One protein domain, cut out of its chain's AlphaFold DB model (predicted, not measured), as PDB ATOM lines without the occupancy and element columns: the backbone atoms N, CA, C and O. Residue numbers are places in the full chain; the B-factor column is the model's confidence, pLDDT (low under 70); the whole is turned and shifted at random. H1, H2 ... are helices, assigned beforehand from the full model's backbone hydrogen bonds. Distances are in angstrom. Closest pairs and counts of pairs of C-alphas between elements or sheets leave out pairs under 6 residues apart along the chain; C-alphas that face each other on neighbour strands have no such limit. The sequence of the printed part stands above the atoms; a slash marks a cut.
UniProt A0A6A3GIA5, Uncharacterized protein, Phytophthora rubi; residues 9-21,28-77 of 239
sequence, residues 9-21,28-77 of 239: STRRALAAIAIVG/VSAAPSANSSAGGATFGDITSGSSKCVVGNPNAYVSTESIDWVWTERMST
ATOM      1  N   SER A   9      -0.449  48.103  71.328       59.56
ATOM      2  CA  SER A   9      -1.405  48.568  72.345       59.56
ATOM      3  C   SER A   9      -1.425  50.096  72.459       59.56
ATOM      4  O   SER A   9      -2.480  50.711  72.338       59.56
ATOM      5  N   THR A  10      -0.253  50.724  72.600       61.84
ATOM      6  CA  THR A  10      -0.102  52.184  72.723       61.84
ATOM      7  C   THR A  10      -0.573  52.915  71.459       61.84
ATOM      8  O   THR A  10      -1.234  53.947  71.557       61.84
ATOM      9  N   ARG A  11      -0.309  52.350  70.269       65.56
ATOM     10  CA  ARG A  11      -0.829  52.854  68.978       65.56
ATOM     11  C   ARG A  11      -2.362  52.894  68.965       65.56
ATOM     12  O   ARG A  11      -2.957  53.896  68.576       65.56
ATOM     13  N   ARG A  12      -3.006  51.821  69.439       61.88
ATOM     14  CA  ARG A  12      -4.472  51.698  69.488       61.88
ATOM     15  C   ARG A  12      -5.118  52.603  70.540       61.88
ATOM     16  O   ARG A  12      -6.169  53.175  70.264       61.88
ATOM     17  N   ALA A  13      -4.482  52.778  71.699       58.31
ATOM     18  CA  ALA A  13      -4.955  53.687  72.745       58.31
ATOM     19  C   ALA A  13      -5.041  55.142  72.251       58.31
ATOM     20  O   ALA A  13      -6.074  55.791  72.404       58.31
ATOM     21  N   LEU A  14      -3.982  55.626  71.589       55.41
ATOM     22  CA  LEU A  14      -3.915  56.990  71.052       55.41
ATOM     23  C   LEU A  14      -4.997  57.262  69.991       55.41
ATOM     24  O   LEU A  14      -5.571  58.348  69.970       55.41
ATOM     25  N   ALA A  15      -5.313  56.278  69.145       56.28
ATOM     26  CA  ALA A  15      -6.339  56.408  68.109       56.28
ATOM     27  C   ALA A  15      -7.784  56.344  68.646       56.28
ATOM     28  O   ALA A  15      -8.673  56.974  68.072       56.28
ATOM     29  N   ALA A  16      -8.037  55.633  69.751       52.84
ATOM     30  CA  ALA A  16      -9.377  55.518  70.336       52.84
ATOM     31  C   ALA A  16      -9.870  56.824  70.995       52.84
ATOM     32  O   ALA A  16     -11.053  57.155  70.906       52.84
ATOM     33  N   ILE A  17      -8.963  57.594  71.612       52.22
ATOM     34  CA  ILE A  17      -9.287  58.848  72.321       52.22
ATOM     35  C   ILE A  17      -9.859  59.919  71.368       52.22
ATOM     36  O   ILE A  17     -10.637  60.768  71.791       52.22
ATOM     37  N   ALA A  18      -9.556  59.847  70.068       42.00
ATOM     38  CA  ALA A  18     -10.025  60.804  69.063       42.00
ATOM     39  C   ALA A  18     -11.495  60.627  68.614       42.00
ATOM     40  O   ALA A  18     -11.964  61.413  67.791       42.00
ATOM     41  N   ILE A  19     -12.214  59.595  69.084       38.56
ATOM     42  CA  ILE A  19     -13.522  59.183  68.521       38.56
ATOM     43  C   ILE A  19     -14.705  59.373  69.496       38.56
ATOM     44  O   ILE A  19     -15.859  59.370  69.064       38.56
ATOM     45  N   VAL A  20     -14.473  59.580  70.799       40.81
ATOM     46  CA  VAL A  20     -15.563  59.632  71.798       40.81
ATOM     47  C   VAL A  20     -16.236  61.007  71.847       40.81
ATOM     48  O   VAL A  20     -16.010  61.819  72.738       40.81
ATOM     49  N   GLY A  21     -17.129  61.232  70.888       36.00
ATOM     50  CA  GLY A  21     -18.096  62.319  70.909       36.00
ATOM     51  C   GLY A  21     -19.347  61.933  70.133       36.00
ATOM     52  O   GLY A  21     -19.420  62.259  68.955       36.00
ATOM     53  N   VAL A  28     -25.369  47.363  80.950       31.16
ATOM     54  CA  VAL A  28     -25.631  45.932  81.208       31.16
ATOM     55  C   VAL A  28     -24.379  45.320  81.842       31.16
ATOM     56  O   VAL A  28     -23.273  45.491  81.337       31.16
ATOM     57  N   SER A  29     -24.548  44.644  82.979       33.56
ATOM     58  CA  SER A  29     -23.449  44.254  83.871       33.56
ATOM     59  C   SER A  29     -22.813  42.900  83.543       33.56
ATOM     60  O   SER A  29     -23.518  41.916  83.325       33.56
ATOM     61  N   ALA A  30     -21.488  42.815  83.695       29.42
ATOM     62  CA  ALA A  30     -20.750  41.584  83.990       29.42
ATOM     63  C   ALA A  30     -19.515  41.911  84.862       29.42
ATOM     64  O   ALA A  30     -18.976  43.012  84.783       29.42
ATOM     65  N   ALA A  31     -19.092  40.976  85.714       30.19
ATOM     66  CA  ALA A  31     -17.980  41.102  86.669       30.19
ATOM     67  C   ALA A  31     -17.342  39.708  86.891       30.19
ATOM     68  O   ALA A  31     -17.985  38.725  86.505       30.19
ATOM     69  N   PRO A  32     -16.170  39.553  87.556       46.59
ATOM     70  CA  PRO A  32     -15.291  40.544  88.211       46.59
ATOM     71  C   PRO A  32     -13.902  40.624  87.493       46.59
ATOM     72  O   PRO A  32     -13.860  40.336  86.305       46.59
ATOM     73  N   SER A  33     -12.732  41.020  88.035       38.59
ATOM     74  CA  SER A  33     -12.246  41.293  89.410       38.59
ATOM     75  C   SER A  33     -10.932  42.107  89.443       38.59
ATOM     76  O   SER A  33     -10.177  42.107  88.480       38.59
ATOM     77  N   ALA A  34     -10.588  42.619  90.634       35.41
ATOM     78  CA  ALA A  34      -9.218  42.874  91.120       35.41
ATOM     79  C   ALA A  34      -8.394  44.043  90.525       35.41
ATOM     80  O   ALA A  34      -7.170  43.996  90.566       35.41
ATOM     81  N   ASN A  35      -9.054  45.123  90.088       37.28
ATOM     82  CA  ASN A  35      -8.668  46.491  90.511       37.28
ATOM     83  C   ASN A  35      -9.734  47.553  90.176       37.28
ATOM     84  O   ASN A  35      -9.809  48.581  90.841       37.28
ATOM     85  N   SER A  36     -10.602  47.293  89.196       41.38
ATOM     86  CA  SER A  36     -11.697  48.182  88.790       41.38
ATOM     87  C   SER A  36     -12.955  48.001  89.657       41.38
ATOM     88  O   SER A  36     -13.963  47.445  89.227       41.38
ATOM     89  N   SER A  37     -12.925  48.487  90.902       37.66
ATOM     90  CA  SER A  37     -14.119  48.541  91.769       37.66
ATOM     91  C   SER A  37     -15.069  49.714  91.465       37.66
ATOM     92  O   SER A  37     -16.092  49.849  92.133       37.66
ATOM     93  N   ALA A  38     -14.771  50.539  90.454       43.56
ATOM     94  CA  ALA A  38     -15.612  51.654  90.022       43.56
ATOM     95  C   ALA A  38     -15.535  51.883  88.499       43.56
ATOM     96  O   ALA A  38     -14.497  52.285  87.985       43.56
ATOM     97  N   GLY A  39     -16.649  51.658  87.792       55.84
ATOM     98  CA  GLY A  39     -17.026  52.338  86.537       55.84
ATOM     99  C   GLY A  39     -16.149  52.230  85.276       55.84
ATOM    100  O   GLY A  39     -16.564  52.770  84.253       55.84
ATOM    101  N   GLY A  40     -14.980  51.587  85.321       64.19
ATOM    102  CA  GLY A  40     -14.037  51.527  84.196       64.19
ATOM    103  C   GLY A  40     -14.603  50.876  82.927       64.19
ATOM    104  O   GLY A  40     -15.527  50.059  82.983       64.19
ATOM    105  N   ALA A  41     -14.039  51.244  81.775       79.06
ATOM    106  CA  ALA A  41     -14.430  50.690  80.481       79.06
ATOM    107  C   ALA A  41     -14.169  49.171  80.375       79.06
ATOM    108  O   ALA A  41     -13.341  48.602  81.082       79.06
ATOM    109  N   THR A  42     -14.875  48.493  79.464       82.69
ATOM    110  CA  THR A  42     -14.790  47.027  79.314       82.69
ATOM    111  C   THR A  42     -13.515  46.544  78.621       82.69
ATOM    112  O   THR A  42     -13.198  45.363  78.705       82.69
ATOM    113  N   PHE A  43     -12.819  47.429  77.895       86.44
ATOM    114  CA  PHE A  43     -11.634  47.154  77.060       86.44
ATOM    115  C   PHE A  43     -11.806  46.070  75.975       86.44
ATOM    116  O   PHE A  43     -10.847  45.724  75.285       86.44
ATOM    117  N   GLY A  44     -13.036  45.596  75.771       89.31
ATOM    118  CA  GLY A  44     -13.400  44.589  74.785       89.31
ATOM    119  C   GLY A  44     -12.842  43.197  75.088       89.31
ATOM    120  O   GLY A  44     -12.839  42.744  76.232       89.31
ATOM    121  N   ASP A  45     -12.391  42.499  74.050       92.00
ATOM    122  CA  ASP A  45     -11.826  41.158  74.170       92.00
ATOM    123  C   ASP A  45     -10.396  41.260  74.711       92.00
ATOM    124  O   ASP A  45      -9.462  41.619  73.987       92.00
ATOM    125  N   ILE A  46     -10.219  40.968  76.000       91.88
ATOM    126  CA  ILE A  46      -8.927  41.073  76.688       91.88
ATOM    127  C   ILE A  46      -7.890  40.133  76.053       91.88
ATOM    128  O   ILE A  46      -8.068  38.916  76.011       91.88
ATOM    129  N   THR A  47      -6.780  40.707  75.586       92.38
ATOM    130  CA  THR A  47      -5.655  39.997  74.948       92.38
ATOM    131  C   THR A  47      -4.424  39.898  75.852       92.38
ATOM    132  O   THR A  47      -3.552  39.056  75.628       92.38
ATOM    133  N   SER A  48      -4.345  40.719  76.904       90.88
ATOM    134  CA  SER A  48      -3.338  40.579  77.956       90.88
ATOM    135  C   SER A  48      -3.493  39.252  78.702       90.88
ATOM    136  O   SER A  48      -4.567  38.936  79.211       90.88
ATOM    137  N   GLY A  49      -2.398  38.499  78.833       85.69
ATOM    138  CA  GLY A  49      -2.359  37.319  79.700       85.69
ATOM    139  C   GLY A  49      -2.558  37.667  81.182       85.69
ATOM    140  O   GLY A  49      -2.330  38.802  81.599       85.69
ATOM    141  N   SER A  50      -2.946  36.674  81.986       83.56
ATOM    142  CA  SER A  50      -3.183  36.831  83.427       83.56
ATOM    143  C   SER A  50      -2.002  37.490  84.153       83.56
ATOM    144  O   SER A  50      -0.840  37.201  83.856       83.56
ATOM    145  N   SER A  51      -2.310  38.358  85.121       82.31
ATOM    146  CA  SER A  51      -1.335  39.131  85.911       82.31
ATOM    147  C   SER A  51      -0.476  40.127  85.110       82.31
ATOM    148  O   SER A  51       0.599  40.512  85.568       82.31
ATOM    149  N   LYS A  52      -0.936  40.561  83.930       88.12
ATOM    150  CA  LYS A  52      -0.359  41.681  83.167       88.12
ATOM    151  C   LYS A  52      -1.289  42.895  83.175       88.12
ATOM    152  O   LYS A  52      -2.466  42.779  83.505       88.12
ATOM    153  N   CYS A  53      -0.749  44.036  82.756       89.06
ATOM    154  CA  CYS A  53      -1.509  45.238  82.426       89.06
ATOM    155  C   CYS A  53      -2.623  44.917  81.418       89.06
ATOM    156  O   CYS A  53      -2.372  44.208  80.440       89.06
ATOM    157  N   VAL A  54      -3.845  45.393  81.680       89.75
ATOM    158  CA  VAL A  54      -5.025  45.007  80.896       89.75
ATOM    159  C   VAL A  54      -5.003  45.709  79.545       89.75
ATOM    160  O   VAL A  54      -5.091  46.932  79.472       89.75
ATOM    161  N   VAL A  55      -4.940  44.927  78.471       90.44
ATOM    162  CA  VAL A  55      -5.152  45.409  77.101       90.44
ATOM    163  C   VAL A  55      -6.090  44.459  76.368       90.44
ATOM    164  O   VAL A  55      -6.082  43.249  76.610       90.44
ATOM    165  N   GLY A  56      -6.905  44.997  75.467       89.31
ATOM    166  CA  GLY A  56      -7.920  44.247  74.735       89.31
ATOM    167  C   GLY A  56      -8.202  44.823  73.353       89.31
ATOM    168  O   GLY A  56      -7.756  45.919  73.010       89.31
ATOM    169  N   ASN A  57      -8.905  44.035  72.546       90.56
ATOM    170  CA  ASN A  57      -9.410  44.432  71.238       90.56
ATOM    171  C   ASN A  57     -10.850  44.944  71.407       90.56
ATOM    172  O   ASN A  57     -11.682  44.188  71.911       90.56
ATOM    173  N   PRO A  58     -11.196  46.172  70.984       87.88
ATOM    174  CA  PRO A  58     -12.568  46.650  71.103       87.88
ATOM    175  C   PRO A  58     -13.540  45.777  70.301       87.88
ATOM    176  O   PRO A  58     -13.300  45.453  69.135       87.88
ATOM    177  N   ASN A  59     -14.636  45.411  70.967       86.62
ATOM    178  CA  ASN A  59     -15.727  44.570  70.468       86.62
ATOM    179  C   ASN A  59     -17.087  45.311  70.464       86.62
ATOM    180  O   ASN A  59     -18.124  44.716  70.172       86.62
ATOM    181  N   ALA A  60     -17.080  46.615  70.765       83.31
ATOM    182  CA  ALA A  60     -18.242  47.498  70.797       83.31
ATOM    183  C   ALA A  60     -17.885  48.876  70.210       83.31
ATOM    184  O   ALA A  60     -16.767  49.356  70.393       83.31
ATOM    185  N   TYR A  61     -18.852  49.508  69.534       83.00
ATOM    186  CA  TYR A  61     -18.796  50.826  68.866       83.00
ATOM    187  C   TYR A  61     -17.784  50.992  67.715       83.00
ATOM    188  O   TYR A  61     -18.110  51.635  66.721       83.00
ATOM    189  N   VAL A  62     -16.592  50.403  67.806       86.25
ATOM    190  CA  VAL A  62     -15.516  50.494  66.810       86.25
ATOM    191  C   VAL A  62     -14.824  49.137  66.658       86.25
ATOM    192  O   VAL A  62     -14.719  48.381  67.624       86.25
ATOM    193  N   SER A  63     -14.355  48.805  65.453       89.56
ATOM    194  CA  SER A  63     -13.567  47.589  65.223       89.56
ATOM    195  C   SER A  63     -12.072  47.853  65.406       89.56
ATOM    196  O   SER A  63     -11.581  48.968  65.220       89.56
ATOM    197  N   THR A  64     -11.318  46.798  65.713       90.62
ATOM    198  CA  THR A  64      -9.848  46.869  65.767       90.62
ATOM    199  C   THR A  64      -9.243  47.307  64.424       90.62
ATOM    200  O   THR A  64      -8.306  48.097  64.407       90.62
ATOM    201  N   GLU A  65      -9.826  46.869  63.303       91.62
ATOM    202  CA  GLU A  65      -9.425  47.270  61.948       91.62
ATOM    203  C   GLU A  65      -9.597  48.779  61.717       91.62
ATOM    204  O   GLU A  65      -8.699  49.422  61.181       91.62
ATOM    205  N   SER A  66     -10.703  49.377  62.179       91.94
ATOM    206  CA  SER A  66     -10.915  50.827  62.075       91.94
ATOM    207  C   SER A  66      -9.901  51.626  62.897       91.94
ATOM    208  O   SER A  66      -9.432  52.662  62.433       91.94
ATOM    209  N   ILE A  67      -9.522  51.145  64.087       89.94
ATOM    210  CA  ILE A  67      -8.483  51.789  64.909       89.94
ATOM    211  C   ILE A  67      -7.108  51.673  64.242       89.94
ATOM    212  O   ILE A  67      -6.399  52.673  64.137       89.94
ATOM    213  N   ASP A  68      -6.740  50.484  63.757       92.19
ATOM    214  CA  ASP A  68      -5.462  50.262  63.074       92.19
ATOM    215  C   ASP A  68      -5.369  51.078  61.766       92.19
ATOM    216  O   ASP A  68      -4.298  51.598  61.438       92.19
ATOM    217  N   TRP A  69      -6.491  51.271  61.060       93.88
ATOM    218  CA  TRP A  69      -6.591  52.162  59.899       93.88
ATOM    219  C   TRP A  69      -6.400  53.635  60.282       93.88
ATOM    220  O   TRP A  69      -5.574  54.314  59.674       93.88
ATOM    221  N   VAL A  70      -7.094  54.133  61.318       91.50
ATOM    222  CA  VAL A  70      -6.923  55.517  61.806       91.50
ATOM    223  C   VAL A  70      -5.483  55.758  62.248       91.50
ATOM    224  O   VAL A  70      -4.892  56.769  61.866       91.50
ATOM    225  N   TRP A  71      -4.884  54.822  62.990       90.19
ATOM    226  CA  TRP A  71      -3.473  54.917  63.345       90.19
ATOM    227  C   TRP A  71      -2.600  55.031  62.091       90.19
ATOM    228  O   TRP A  71      -1.816  55.971  61.977       90.19
ATOM    229  N   THR A  72      -2.747  54.111  61.137       92.44
ATOM    230  CA  THR A  72      -1.886  54.036  59.948       92.44
ATOM    231  C   THR A  72      -2.020  55.283  59.070       92.44
ATOM    232  O   THR A  72      -1.022  55.958  58.825       92.44
ATOM    233  N   GLU A  73      -3.242  55.643  58.673       91.94
ATOM    234  CA  GLU A  73      -3.513  56.681  57.667       91.94
ATOM    235  C   GLU A  73      -3.585  58.112  58.229       91.94
ATOM    236  O   GLU A  73      -3.476  59.083  57.474       91.94
ATOM    237  N   ARG A  74      -3.817  58.282  59.541       87.56
ATOM    238  CA  ARG A  74      -4.060  59.608  60.148       87.56
ATOM    239  C   ARG A  74      -3.051  60.019  61.215       87.56
ATOM    240  O   ARG A  74      -2.850  61.218  61.372       87.56
ATOM    241  N   MET A  75      -2.442  59.074  61.938       87.81
ATOM    242  CA  MET A  75      -1.583  59.387  63.095       87.81
ATOM    243  C   MET A  75      -0.115  59.018  62.891       87.81
ATOM    244  O   MET A  75       0.764  59.786  63.260       87.81
ATOM    245  N   SER A  76       0.179  57.865  62.285       87.88
ATOM    246  CA  SER A  76       1.540  57.312  62.207       87.88
ATOM    247  C   SER A  76       2.516  58.191  61.415       87.88
ATOM    248  O   SER A  76       3.718  58.181  61.672       87.88
ATOM    249  N   THR A  77       1.986  58.984  60.483       83.75
ATOM    250  CA  THR A  77       2.713  59.949  59.650       83.75
ATOM    251  C   THR A  77       3.031  61.260  60.372       83.75
ATOM    252  O   THR A  77       3.935  61.978  59.950       83.75
TER     253      THR A  77
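Overview. This is residues 9 to 21 and 28 to 77 of the 239 residues of an uncharacterized protein of Phytophthora rubi (UniProt A0A6A3GIA5). This model has little regular structure: two short helices, H1 and H2, cross at nearly a right angle at one end, and a long looped stretch, residues 28 to 63, makes the other end. Residues 32 to 41 stick out, and residues 45 to 46 pair briefly with 56 to 57, antiparallel. The printed part has 63 residues with two named helices, H1 then H2, and no named strand; its class is all helix, with 20 residues in named elements. It is only just loose, close to compact, with a radius of gyration of the C-alphas of 13.1 A and spans of 38 by 26 by 16 A.

Arrangement. H1, residues 9 to 16, and H2, residues 64 to 75, touch, about perpendicular at 82 degrees; their closest C-alphas, of Ala 15 and Trp 71, are 5.8 A apart. In both, every O i to N i+4 pair is within hydrogen-bond range.

Along the chain. H1 begins at C-alpha 9 (-1.405, 48.568, 72.345) and measures 10.8 A. H2 measures 15.2 A and ends at C-alpha 75 (-1.583, 59.387, 63.095).

Size, cuts and confidence. Residues 22 to 27 are not printed; C-alphas 21 and 28 are 20.8 A apart across the cut. Residues 9 to 21 and 28 to 40 have pLDDT under 70.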